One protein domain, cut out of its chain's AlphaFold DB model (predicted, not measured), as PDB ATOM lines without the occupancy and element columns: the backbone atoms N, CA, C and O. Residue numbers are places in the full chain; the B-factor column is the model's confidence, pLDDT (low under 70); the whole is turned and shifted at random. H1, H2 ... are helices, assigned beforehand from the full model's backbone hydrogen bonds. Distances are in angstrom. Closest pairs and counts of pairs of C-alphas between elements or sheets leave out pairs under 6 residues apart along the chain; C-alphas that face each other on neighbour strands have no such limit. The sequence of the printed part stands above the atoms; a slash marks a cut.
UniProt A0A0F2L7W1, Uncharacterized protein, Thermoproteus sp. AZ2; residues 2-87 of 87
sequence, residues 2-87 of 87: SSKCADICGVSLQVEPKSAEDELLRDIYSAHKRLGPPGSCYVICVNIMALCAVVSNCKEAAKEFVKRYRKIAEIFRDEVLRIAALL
ATOM      1  N   SER A   2     219.527 171.395 285.849       57.59
ATOM      2  CA  SER A   2     219.488 172.484 284.846       57.59
ATOM      3  C   SER A   2     218.884 172.102 283.481       57.59
ATOM      4  O   SER A   2     218.451 172.991 282.757       57.59
ATOM      5  N   SER A   3     218.800 170.808 283.135       73.50
ATOM      6  CA  SER A   3     218.282 170.367 281.828       73.50
ATOM      7  C   SER A   3     216.788 170.654 281.642       73.50
ATOM      8  O   SER A   3     216.424 171.298 280.672       73.50
ATOM      9  N   LYS A   4     215.926 170.307 282.614       88.56
ATOM     10  CA  LYS A   4     214.462 170.491 282.489       88.56
ATOM     11  C   LYS A   4     214.059 171.961 282.303       88.56
ATOM     12  O   LYS A   4     213.178 172.263 281.508       88.56
ATOM     13  N   CYS A   5     214.707 172.890 283.011       93.94
ATOM     14  CA  CYS A   5     214.433 174.320 282.828       93.94
ATOM     15  C   CYS A   5     214.980 174.856 281.505       93.94
ATOM     16  O   CYS A   5     214.359 175.739 280.916       93.94
ATOM     17  N   ALA A   6     216.097 174.309 281.018       94.75
ATOM     18  CA  ALA A   6     216.595 174.645 279.692       94.75
ATOM     19  C   ALA A   6     215.624 174.182 278.599       94.75
ATOM     20  O   ALA A   6     215.330 174.957 277.694       94.75
ATOM     21  N   ASP A   7     215.043 172.990 278.745       93.94
ATOM     22  CA  ASP A   7     214.041 172.459 277.816       93.94
ATOM     23  C   ASP A   7     212.744 173.295 277.822       93.94
ATOM     24  O   ASP A   7     212.198 173.613 276.769       93.94
ATOM     25  N   ILE A   8     212.262 173.714 279.002       93.81
ATOM     26  CA  ILE A   8     211.036 174.526 279.145       93.81
ATOM     27  C   ILE A   8     211.226 175.958 278.614       93.81
ATOM     28  O   ILE A   8     210.324 176.540 277.995       93.81
ATOM     29  N   CYS A   9     212.376 176.567 278.908       95.25
ATOM     30  CA  CYS A   9     212.597 177.993 278.677       95.25
ATOM     31  C   CYS A   9     213.435 178.297 277.428       95.25
ATOM     32  O   CYS A   9     213.461 179.451 277.014       95.25
ATOM     33  N   GLY A  10     214.094 177.307 276.818       95.25
ATOM     34  CA  GLY A  10     214.902 177.473 275.602       95.25
ATOM     35  C   GLY A  10     216.240 178.192 275.809       95.25
ATOM     36  O   GLY A  10     216.890 178.572 274.840       95.25
ATOM     37  N   VAL A  11     216.657 178.403 277.060       95.94
ATOM     38  CA  VAL A  11     217.937 179.025 277.435       95.94
ATOM     39  C   VAL A  11     218.530 178.305 278.635       95.94
ATOM     40  O   VAL A  11     217.806 177.676 279.394       95.94
ATOM     41  N   SER A  12     219.838 178.425 278.838       94.94
ATOM     42  CA  SER A  12     220.521 177.899 280.020       94.94
ATOM     43  C   SER A  12     221.344 179.005 280.668       94.94
ATOM     44  O   SER A  12     222.082 179.719 279.988       94.94
ATOM     45  N   LEU A  13     221.195 179.161 281.980       91.94
ATOM     46  CA  LEU A  13     221.871 180.174 282.786       91.94
ATOM     47  C   LEU A  13     222.463 179.540 284.047       91.94
ATOM     48  O   LEU A  13     221.920 178.573 284.588       91.94
ATOM     49  N   GLN A  14     223.536 180.140 284.558       91.19
ATOM     50  CA  GLN A  14     223.978 179.903 285.929       91.19
ATOM     51  C   GLN A  14     223.106 180.739 286.869       91.19
ATOM     52  O   GLN A  14     223.215 181.963 286.900       91.19
ATOM     53  N   VAL A  15     222.200 180.071 287.581       92.19
ATOM     54  CA  VAL A  15     221.253 180.683 288.518       92.19
ATOM     55  C   VAL A  15     221.252 179.862 289.794       92.19
ATOM     56  O   VAL A  15     221.091 178.642 289.746       92.19
ATOM     57  N   GLU A  16     221.383 180.539 290.926       92.69
ATOM     58  CA  GLU A  16     221.184 179.942 292.241       92.69
ATOM     59  C   GLU A  16     219.784 180.285 292.766       92.69
ATOM     60  O   GLU A  16     219.347 181.431 292.613       92.69
ATOM     61  N   PRO A  17     219.072 179.332 293.394       91.75
ATOM     62  CA  PRO A  17     217.784 179.610 294.018       91.75
ATOM     63  C   PRO A  17     217.902 180.683 295.105       91.75
ATOM     64  O   PRO A  17     218.838 180.671 295.905       91.75
ATOM     65  N   LYS A  18     216.932 181.596 295.160       93.50
ATOM     66  CA  LYS A  18     216.908 182.719 296.101       93.50
ATOM     67  C   LYS A  18     215.811 182.533 297.138       93.50
ATOM     68  O   LYS A  18     214.673 182.193 296.823       93.50
ATOM     69  N   SER A  19     216.143 182.783 298.399       87.56
ATOM     70  CA  SER A  19     215.192 182.703 299.512       87.56
ATOM     71  C   SER A  19     214.426 184.010 299.734       87.56
ATOM     72  O   SER A  19     213.282 183.945 300.194       87.56
ATOM     73  N   ALA A  20     215.037 185.154 299.400       93.31
ATOM     74  CA  ALA A  20     214.475 186.497 299.516       93.31
ATOM     75  C   ALA A  20     213.789 186.943 298.212       93.31
ATOM     76  O   ALA A  20     214.354 186.800 297.126       93.31
ATOM     77  N   GLU A  21     212.580 187.508 298.320       93.12
ATOM     78  CA  GLU A  21     211.771 187.906 297.156       93.12
ATOM     79  C   GLU A  21     212.433 189.031 296.339       93.12
ATOM     80  O   GLU A  21     212.456 188.959 295.113       93.12
ATOM     81  N   ASP A  22     213.047 190.028 296.986       94.62
ATOM     82  CA  ASP A  22     213.678 191.159 296.287       94.62
ATOM     83  C   ASP A  22     214.912 190.752 295.467       94.62
ATOM     84  O   ASP A  22     215.134 191.265 294.365       94.62
ATOM     85  N   GLU A  23     215.714 189.814 295.979       95.75
ATOM     86  CA  GLU A  23     216.860 189.264 295.249       95.75
ATOM     87  C   GLU A  23     216.397 188.452 294.042       95.75
ATOM     88  O   GLU A  23     216.908 188.639 292.938       95.75
ATOM     89  N   LEU A  24     215.379 187.609 294.235       97.06
ATOM     90  CA  LEU A  24     214.787 186.837 293.151       97.06
ATOM     91  C   LEU A  24     214.228 187.756 292.058       97.06
ATOM     92  O   LEU A  24     214.491 187.548 290.877       97.06
ATOM     93  N   LEU A  25     213.498 188.802 292.445       96.50
ATOM     94  CA  LEU A  25     212.940 189.769 291.506       96.50
ATOM     95  C   LEU A  25     214.046 190.482 290.712       96.50
ATOM     96  O   LEU A  25     213.929 190.640 289.495       96.50
ATOM     97  N   ARG A  26     215.141 190.876 291.376       96.44
ATOM     98  CA  ARG A  26     216.306 191.484 290.718       96.44
ATOM     99  C   ARG A  26     216.942 190.535 289.701       96.44
ATOM    100  O   ARG A  26     217.250 190.972 288.590       96.44
ATOM    101  N   ASP A  27     217.107 189.264 290.048       97.38
ATOM    102  CA  ASP A  27     217.687 188.259 289.155       97.38
ATOM    103  C   ASP A  27     216.789 187.989 287.944       97.38
ATOM    104  O   ASP A  27     217.284 187.936 286.816       97.38
ATOM    105  N   ILE A  28     215.469 187.912 288.147       97.31
ATOM    106  CA  ILE A  28     214.493 187.761 287.058       97.31
ATOM    107  C   ILE A  28     214.596 188.941 286.087       97.31
ATOM    108  O   ILE A  28     214.728 188.725 284.881       97.31
ATOM    109  N   TYR A  29     214.596 190.183 286.582       96.44
ATOM    110  CA  TYR A  29     214.732 191.362 285.721       96.44
ATOM    111  C   TYR A  29     216.085 191.423 285.012       96.44
ATOM    112  O   TYR A  29     216.149 191.780 283.836       96.44
ATOM    113  N   SER A  30     217.169 191.065 285.701       97.12
ATOM    114  CA  SER A  30     218.510 191.017 285.112       97.12
ATOM    115  C   SER A  30     218.576 190.003 283.966       97.12
ATOM    116  O   SER A  30     219.045 190.331 282.872       97.12
ATOM    117  N   ALA A  31     218.040 188.797 284.173       97.25
ATOM    118  CA  ALA A  31     217.964 187.765 283.144       97.25
ATOM    119  C   ALA A  31     217.045 188.181 281.988       97.25
ATOM    120  O   ALA A  31     217.420 188.018 280.826       97.25
ATOM    121  N   HIS A  32     215.892 188.785 282.289       96.31
ATOM    122  CA  HIS A  32     214.964 189.296 281.283       96.31
ATOM    123  C   HIS A  32     215.599 190.386 280.415       96.31
ATOM    124  O   HIS A  32     215.480 190.367 279.197       96.31
ATOM    125  N   LYS A  33     216.346 191.317 281.013       96.88
ATOM    126  CA  LYS A  33     217.052 192.361 280.259       96.88
ATOM    127  C   LYS A  33     218.131 191.786 279.336       96.88
ATOM    128  O   LYS A  33     218.387 192.351 278.279       96.88
ATOM    129  N   ARG A  34     218.787 190.692 279.740       96.50
ATOM    130  CA  ARG A  34     219.869 190.058 278.968       96.50
ATOM    131  C   ARG A  34     219.362 189.141 277.857       96.50
ATOM    132  O   ARG A  34     219.972 189.110 276.797       96.50
ATOM    133  N   LEU A  35     218.296 188.381 278.110       95.88
ATOM    134  CA  LEU A  35     217.847 187.280 277.245       95.88
ATOM    135  C   LEU A  35     216.359 187.342 276.868       95.88
ATOM    136  O   LEU A  35     215.854 186.426 276.224       95.88
ATOM    137  N   GLY A  36     215.644 188.388 277.273       94.50
ATOM    138  CA  GLY A  36     214.202 188.508 277.083       94.50
ATOM    139  C   GLY A  36     213.390 187.537 277.956       94.50
ATOM    140  O   GLY A  36     213.895 187.014 278.957       94.50
ATOM    141  N   PRO A  37     212.131 187.248 277.571       94.19
ATOM    142  CA  PRO A  37     211.238 186.338 278.299       94.19
ATOM    143  C   PRO A  37     211.821 184.942 278.624       94.19
ATOM    144  O   PRO A  37     211.560 184.428 279.717       94.19
ATOM    145  N   PRO A  38     212.653 184.317 277.762       95.75
ATOM    146  CA  PRO A  38     213.354 183.079 278.114       95.75
ATOM    147  C   PRO A  38     214.206 183.182 279.387       95.75
ATOM    148  O   PRO A  38     214.236 182.251 280.193       95.75
ATOM    149  N   GLY A  39     214.863 184.329 279.602       96.50
ATOM    150  CA  GLY A  39     215.690 184.577 280.780       96.50
ATOM    151  C   GLY A  39     214.877 184.616 282.075       96.50
ATOM    152  O   GLY A  39     215.226 183.922 283.031       96.50
ATOM    153  N   SER A  40     213.770 185.370 282.101       96.88
ATOM    154  CA  SER A  40     212.864 185.407 283.262       96.88
ATOM    155  C   SER A  40     212.266 184.034 283.553       96.88
ATOM    156  O   SER A  40     212.290 183.592 284.703       96.88
ATOM    157  N   CYS A  41     211.815 183.319 282.515       96.75
ATOM    158  CA  CYS A  41     211.322 181.948 282.651       96.75
ATOM    159  C   CYS A  41     212.336 181.043 283.349       96.75
ATOM    160  O   CYS A  41     211.980 180.320 284.278       96.75
ATOM    161  N   TYR A  42     213.599 181.078 282.917       96.88
ATOM    162  CA  TYR A  42     214.604 180.151 283.423       96.88
ATOM    163  C   TYR A  42     214.890 180.377 284.909       96.88
ATOM    164  O   TYR A  42     214.932 179.416 285.679       96.88
ATOM    165  N   VAL A  43     215.014 181.640 285.334       97.38
ATOM    166  CA  VAL A  43     215.212 181.981 286.751       97.38
ATOM    167  C   VAL A  43     214.028 181.502 287.597       97.38
ATOM    168  O   VAL A  43     214.234 180.861 288.630       97.38
ATOM    169  N   ILE A  44     212.792 181.744 287.146       96.94
ATOM    170  CA  ILE A  44     211.578 181.287 287.841       96.94
ATOM    171  C   ILE A  44     211.556 179.753 287.925       96.94
ATOM    172  O   ILE A  44     211.356 179.196 289.004       96.94
ATOM    173  N   CYS A  45     211.835 179.060 286.818       96.56
ATOM    174  CA  CYS A  45     211.836 177.600 286.759       96.56
ATOM    175  C   CYS A  45     212.845 176.982 287.731       96.56
ATOM    176  O   CYS A  45     212.494 176.058 288.463       96.56
ATOM    177  N   VAL A  46     214.074 177.509 287.797       95.88
ATOM    178  CA  VAL A  46     215.102 177.020 288.732       95.88
ATOM    179  C   VAL A  46     214.632 177.139 290.182       95.88
ATOM    180  O   VAL A  46     214.816 176.207 290.965       95.88
ATOM    181  N   ASN A  47     213.971 178.242 290.538       96.19
ATOM    182  CA  ASN A  47     213.456 178.449 291.891       96.19
ATOM    183  C   ASN A  47     212.273 177.522 292.216       96.19
ATOM    184  O   ASN A  47     212.223 176.960 293.310       96.19
ATOM    185  N   ILE A  48     211.367 177.274 291.265       95.25
ATOM    186  CA  ILE A  48     210.294 176.279 291.440       95.25
ATOM    187  C   ILE A  48     210.879 174.861 291.566       95.25
ATOM    188  O   ILE A  48     210.463 174.089 292.429       95.25
ATOM    189  N   MET A  49     211.881 174.509 290.759       93.75
ATOM    190  CA  MET A  49     212.550 173.204 290.830       93.75
ATOM    191  C   MET A  49     213.293 172.995 292.151       93.75
ATOM    192  O   MET A  49     213.305 171.881 292.675       93.75
ATOM    193  N   ALA A  50     213.876 174.053 292.719       93.44
ATOM    194  CA  ALA A  50     214.472 174.000 294.049       93.44
ATOM    195  C   ALA A  50     213.421 173.695 295.127       93.44
ATOM    196  O   ALA A  50     213.661 172.852 295.988       93.44
ATOM    197  N   LEU A  51     212.228 174.295 295.039       92.75
ATOM    198  CA  LEU A  51     211.109 173.951 295.923       92.75
ATOM    199  C   LEU A  51     210.637 172.509 295.709       92.75
ATOM    200  O   LEU A  51     210.352 171.824 296.687       92.75
ATOM    201  N   CYS A  52     210.620 172.013 294.467       91.31
ATOM    202  CA  CYS A  52     210.264 170.621 294.179       91.31
ATOM    203  C   CYS A  52     211.173 169.620 294.905       91.31
ATOM    204  O   CYS A  52     210.674 168.625 295.429       91.31
ATOM    205  N   ALA A  53     212.476 169.902 295.000       87.50
ATOM    206  CA  ALA A  53     213.411 169.059 295.746       87.50
ATOM    207  C   ALA A  53     213.111 169.017 297.257       87.50
ATOM    208  O   ALA A  53     213.417 168.023 297.908       87.50
ATOM    209  N   VAL A  54     212.487 170.064 297.810       86.62
ATOM    210  CA  VAL A  54     212.101 170.131 299.228       86.62
ATOM    211  C   VAL A  54     210.766 169.432 299.475       86.62
ATOM    212  O   VAL A  54     210.653 168.630 300.397       86.62
ATOM    213  N   VAL A  55     209.748 169.705 298.652       85.62
ATOM    214  CA  VAL A  55     208.387 169.175 298.865       85.62
ATOM    215  C   VAL A  55     208.147 167.810 298.206       85.62
ATOM    216  O   VAL A  55     207.063 167.250 298.338       85.62
ATOM    217  N   SER A  56     209.135 167.275 297.477       83.81
ATOM    218  CA  SER A  56     209.075 166.005 296.726       83.81
ATOM    219  C   SER A  56     207.882 165.887 295.760       83.81
ATOM    220  O   SER A  56     207.467 164.791 295.391       83.81
ATOM    221  N   ASN A  57     207.319 167.024 295.338       87.50
ATOM    222  CA  ASN A  57     206.173 167.110 294.439       87.50
ATOM    223  C   ASN A  57     206.227 168.418 293.633       87.50
ATOM    224  O   ASN A  57     205.896 169.493 294.134       87.50
ATOM    225  N   CYS A  58     206.617 168.335 292.359       86.12
ATOM    226  CA  CYS A  58     206.815 169.529 291.532       86.12
ATOM    227  C   CYS A  58     205.513 170.287 291.222       86.12
ATOM    228  O   CYS A  58     205.565 171.496 291.002       86.12
ATOM    229  N   LYS A  59     204.350 169.622 291.262       82.94
ATOM    230  CA  LYS A  59     203.055 170.299 291.089       82.94
ATOM    231  C   LYS A  59     202.716 171.176 292.290       82.94
ATOM    232  O   LYS A  59     202.229 172.292 292.126       82.94
ATOM    233  N   GLU A  60     203.019 170.703 293.496       90.56
ATOM    234  CA  GLU A  60     202.853 171.497 294.720       90.56
ATOM    235  C   GLU A  60     203.933 172.580 294.851       90.56
ATOM    236  O   GLU A  60     203.663 173.653 295.387       90.56
ATOM    237  N   ALA A  61     205.121 172.371 294.275       92.38
ATOM    238  CA  ALA A  61     206.198 173.360 294.279       92.38
ATOM    239  C   ALA A  61     205.799 174.689 293.615       92.38
ATOM    240  O   ALA A  61     206.150 175.753 294.117       92.38
ATOM    241  N   ALA A  62     205.033 174.647 292.518       92.12
ATOM    242  CA  ALA A  62     204.529 175.857 291.869       92.12
ATOM    243  C   ALA A  62     203.528 176.614 292.761       92.12
ATOM    244  O   ALA A  62     203.565 177.841 292.827       92.12
ATOM    245  N   LYS A  63     202.667 175.901 293.496       92.75
ATOM    246  CA  LYS A  63     201.745 176.528 294.458       92.75
ATOM    247  C   LYS A  63     202.501 177.160 295.622       92.75
ATOM    248  O   LYS A  63     202.190 178.285 296.007       92.75
ATOM    249  N   GLU A  64     203.514 176.471 296.142       94.44
ATOM    250  CA  GLU A  64     204.362 177.011 297.205       94.44
ATOM    251  C   GLU A  64     205.154 178.232 296.722       94.44
ATOM    252  O   GLU A  64     205.258 179.223 297.442       94.44
ATOM    253  N   PHE A  65     205.626 178.223 295.470       95.75
ATOM    254  CA  PHE A  65     206.255 179.388 294.850       95.75
ATOM    255  C   PHE A  65     205.310 180.593 294.825       95.75
ATOM    256  O   PHE A  65     205.693 181.673 295.265       95.75
ATOM    257  N   VAL A  66     204.062 180.413 294.376       94.81
ATOM    258  CA  VAL A  66     203.052 181.486 294.348       94.81
ATOM    259  C   VAL A  66     202.744 182.004 295.754       94.81
ATOM    260  O   VAL A  66     202.601 183.208 295.952       94.81
ATOM    261  N   LYS A  67     202.658 181.110 296.742       94.75
ATOM    262  CA  LYS A  67     202.403 181.478 298.139       94.75
ATOM    263  C   LYS A  67     203.560 182.280 298.738       94.75
ATOM    264  O   LYS A  67     203.317 183.237 299.469       94.75
ATOM    265  N   ARG A  68     204.799 181.884 298.441       94.38
ATOM    266  CA  ARG A  68     206.016 182.484 298.999       94.38
ATOM    267  C   ARG A  68     206.435 183.773 298.293       94.38
ATOM    268  O   ARG A  68     206.934 184.674 298.957       94.38
ATOM    269  N   TYR A  69     206.227 183.857 296.981       95.69
ATOM    270  CA  TYR A  69     206.667 184.963 296.126       95.69
ATOM    271  C   TYR A  69     205.486 185.558 295.355       95.69
ATOM    272  O   TYR A  69     205.451 185.578 294.118       95.69
ATOM    273  N   ARG A  70     204.464 185.991 296.096       93.50
ATOM    274  CA  ARG A  70     203.178 186.413 295.532       93.50
ATOM    275  C   ARG A  70     203.336 187.529 294.504       93.50
ATOM    276  O   ARG A  70     202.718 187.468 293.446       93.50
ATOM    277  N   LYS A  71     204.188 188.519 294.779       94.00
ATOM    278  CA  LYS A  71     204.376 189.666 293.886       94.00
ATOM    279  C   LYS A  71     205.017 189.237 292.569       94.00
ATOM    280  O   LYS A  71     204.621 189.698 291.503       94.00
ATOM    281  N   ILE A  72     205.982 188.323 292.633       96.25
ATOM    282  CA  ILE A  72     206.627 187.755 291.443       96.25
ATOM    283  C   ILE A  72     205.615 186.957 290.622       96.25
ATOM    284  O   ILE A  72     205.555 187.123 289.407       96.25
ATOM    285  N   ALA A  73     204.797 186.132 291.277       95.00
ATOM    286  CA  ALA A  73     203.762 185.349 290.613       95.00
ATOM    287  C   ALA A  73     202.667 186.211 289.965       95.00
ATOM    288  O   ALA A  73     202.085 185.800 288.966       95.00
ATOM    289  N   GLU A  74     202.387 187.398 290.506       95.19
ATOM    290  CA  GLU A  74     201.468 188.365 289.899       95.19
ATOM    291  C   GLU A  74     202.085 189.035 288.657       95.19
ATOM    292  O   GLU A  74     201.412 189.149 287.635       95.19
ATOM    293  N   ILE A  75     203.365 189.427 288.709       95.56
ATOM    294  CA  ILE A  75     204.068 190.090 287.592       95.56
ATOM    295  C   ILE A  75     204.355 189.118 286.434       95.56
ATOM    296  O   ILE A  75     204.148 189.466 285.276       95.56
ATOM    297  N   PHE A  76     204.824 187.908 286.742       94.94
ATOM    298  CA  PHE A  76     205.256 186.886 285.774       94.94
ATOM    299  C   PHE A  76     204.287 185.700 285.733       94.94
ATOM    300  O   PHE A  76     204.683 184.530 285.717       94.94
ATOM    301  N   ARG A  77     202.986 186.003 285.803       94.31
ATOM    302  CA  ARG A  77     201.923 185.001 285.922       94.31
ATOM    303  C   ARG A  77     201.974 183.962 284.806       94.31
ATOM    304  O   ARG A  77     201.836 182.770 285.079       94.31
ATOM    305  N   ASP A  78     202.181 184.405 283.573       92.38
ATOM    306  CA  ASP A  78     202.163 183.531 282.403       92.38
ATOM    307  C   ASP A  78     203.354 182.566 282.407       92.38
ATOM    308  O   ASP A  78     203.181 181.376 282.133       92.38
ATOM    309  N   GLU A  79     204.545 183.020 282.808       93.75
ATOM    310  CA  GLU A  79     205.703 182.148 282.997       93.75
ATOM    311  C   GLU A  79     205.452 181.104 284.084       93.75
ATOM    312  O   GLU A  79     205.722 179.923 283.859       93.75
ATOM    313  N   VAL A  80     204.908 181.507 285.237       93.81
ATOM    314  CA  VAL A  80     204.612 180.584 286.342       93.81
ATOM    315  C   VAL A  80     203.595 179.525 285.914       93.81
ATOM    316  O   VAL A  80     203.814 178.338 286.161       93.81
ATOM    317  N   LEU A  81     202.513 179.922 285.234       91.62
ATOM    318  CA  LEU A  81     201.496 178.992 284.731       91.62
ATOM    319  C   LEU A  81     202.067 178.036 283.682       91.62
ATOM    320  O   LEU A  81     201.807 176.833 283.740       91.62
ATOM    321  N   ARG A  82     202.877 178.550 282.751       91.75
ATOM    322  CA  ARG A  82     203.529 177.740 281.718       91.75
ATOM    323  C   ARG A  82     204.476 176.712 282.326       91.75
ATOM    324  O   ARG A  82     204.441 175.552 281.928       91.75
ATOM    325  N   ILE A  83     205.292 177.116 283.299       94.00
ATOM    326  CA  ILE A  83     206.194 176.206 284.013       94.00
ATOM    327  C   ILE A  83     205.377 175.153 284.764       94.00
ATOM    328  O   ILE A  83     205.634 173.966 284.601       94.00
ATOM    329  N   ALA A  84     204.356 175.557 285.524       90.75
ATOM    330  CA  ALA A  84     203.517 174.635 286.289       90.75
ATOM    331  C   ALA A  84     202.822 173.575 285.414       90.75
ATOM    332  O   ALA A  84     202.658 172.440 285.851       90.75
ATOM    333  N   ALA A  85     202.437 173.920 284.182       90.56
ATOM    334  CA  ALA A  85     201.838 172.980 283.235       90.56
ATOM    335  C   ALA A  85     202.834 171.939 282.681       90.56
ATOM    336  O   ALA A  85     202.415 170.869 282.243       90.56
ATOM    337  N   LEU A  86     204.133 172.252 282.686       89.56
ATOM    338  CA  LEU A  86     205.208 171.424 282.126       89.56
ATOM    339  C   LEU A  86     206.036 170.692 283.198       89.56
ATOM    340  O   LEU A  86     206.948 169.924 282.867       89.56
ATOM    341  N   LEU A  87     205.753 170.942 284.480       83.81
ATOM    342  CA  LEU A  87     206.412 170.297 285.613       83.81
ATOM    343  C   LEU A  87     205.756 168.976 286.007       83.81
ATOM    344  O   LEU A  87     206.563 168.020 286.122       83.81
TER     345      LEU A  87
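This is residues 2 to 87 of the 87 residues of an uncharacterized protein of Thermoproteus sp. AZ2 (UniProt A0A0F2L7W1). One long helix, H3, runs through the middle of a rounded body; H1, H2, H4 and H6 pack round it, mostly crossed, and H5 sits at the corner between H4 and H6. The 86 printed residues have six named helices, H1 to H6 in order, class all helix. The whole is compact, radius of gyration of the C-alphas 11.2 A, spanning 31 by 26 by 22 A.

Find C-alpha 37 at (211.238, 186.338, 278.299); H3 runs 26.9 A to C-alpha 55 at (208.387, 169.175, 298.865). Look before it for H1, residues 2 to 9, and H2, residues 21 to 35, 20.8 A; after it for H4, 58 to 68, H5, 70 to 75, and H6, 77 to 86.

H3 is the hub. H2 makes a hairpin with it, closest C-alphas Ala 31 and Gly 39, 4.6 A. H4 touches its residues 47 to 55 alone, about perpendicular at 75 degrees, closest C-alphas Cys 52 and Cys 58, 4.5 A. O i to N i+4 pairs are within hydrogen-bond range throughout H1, H2, H5 and H6, in 14 of 15 in H3 and 5 of 7 in H4.

The printed part has no cut; H1 to H2 is a long link, 11 residues. Residue 2 alone is under pLDDT 70.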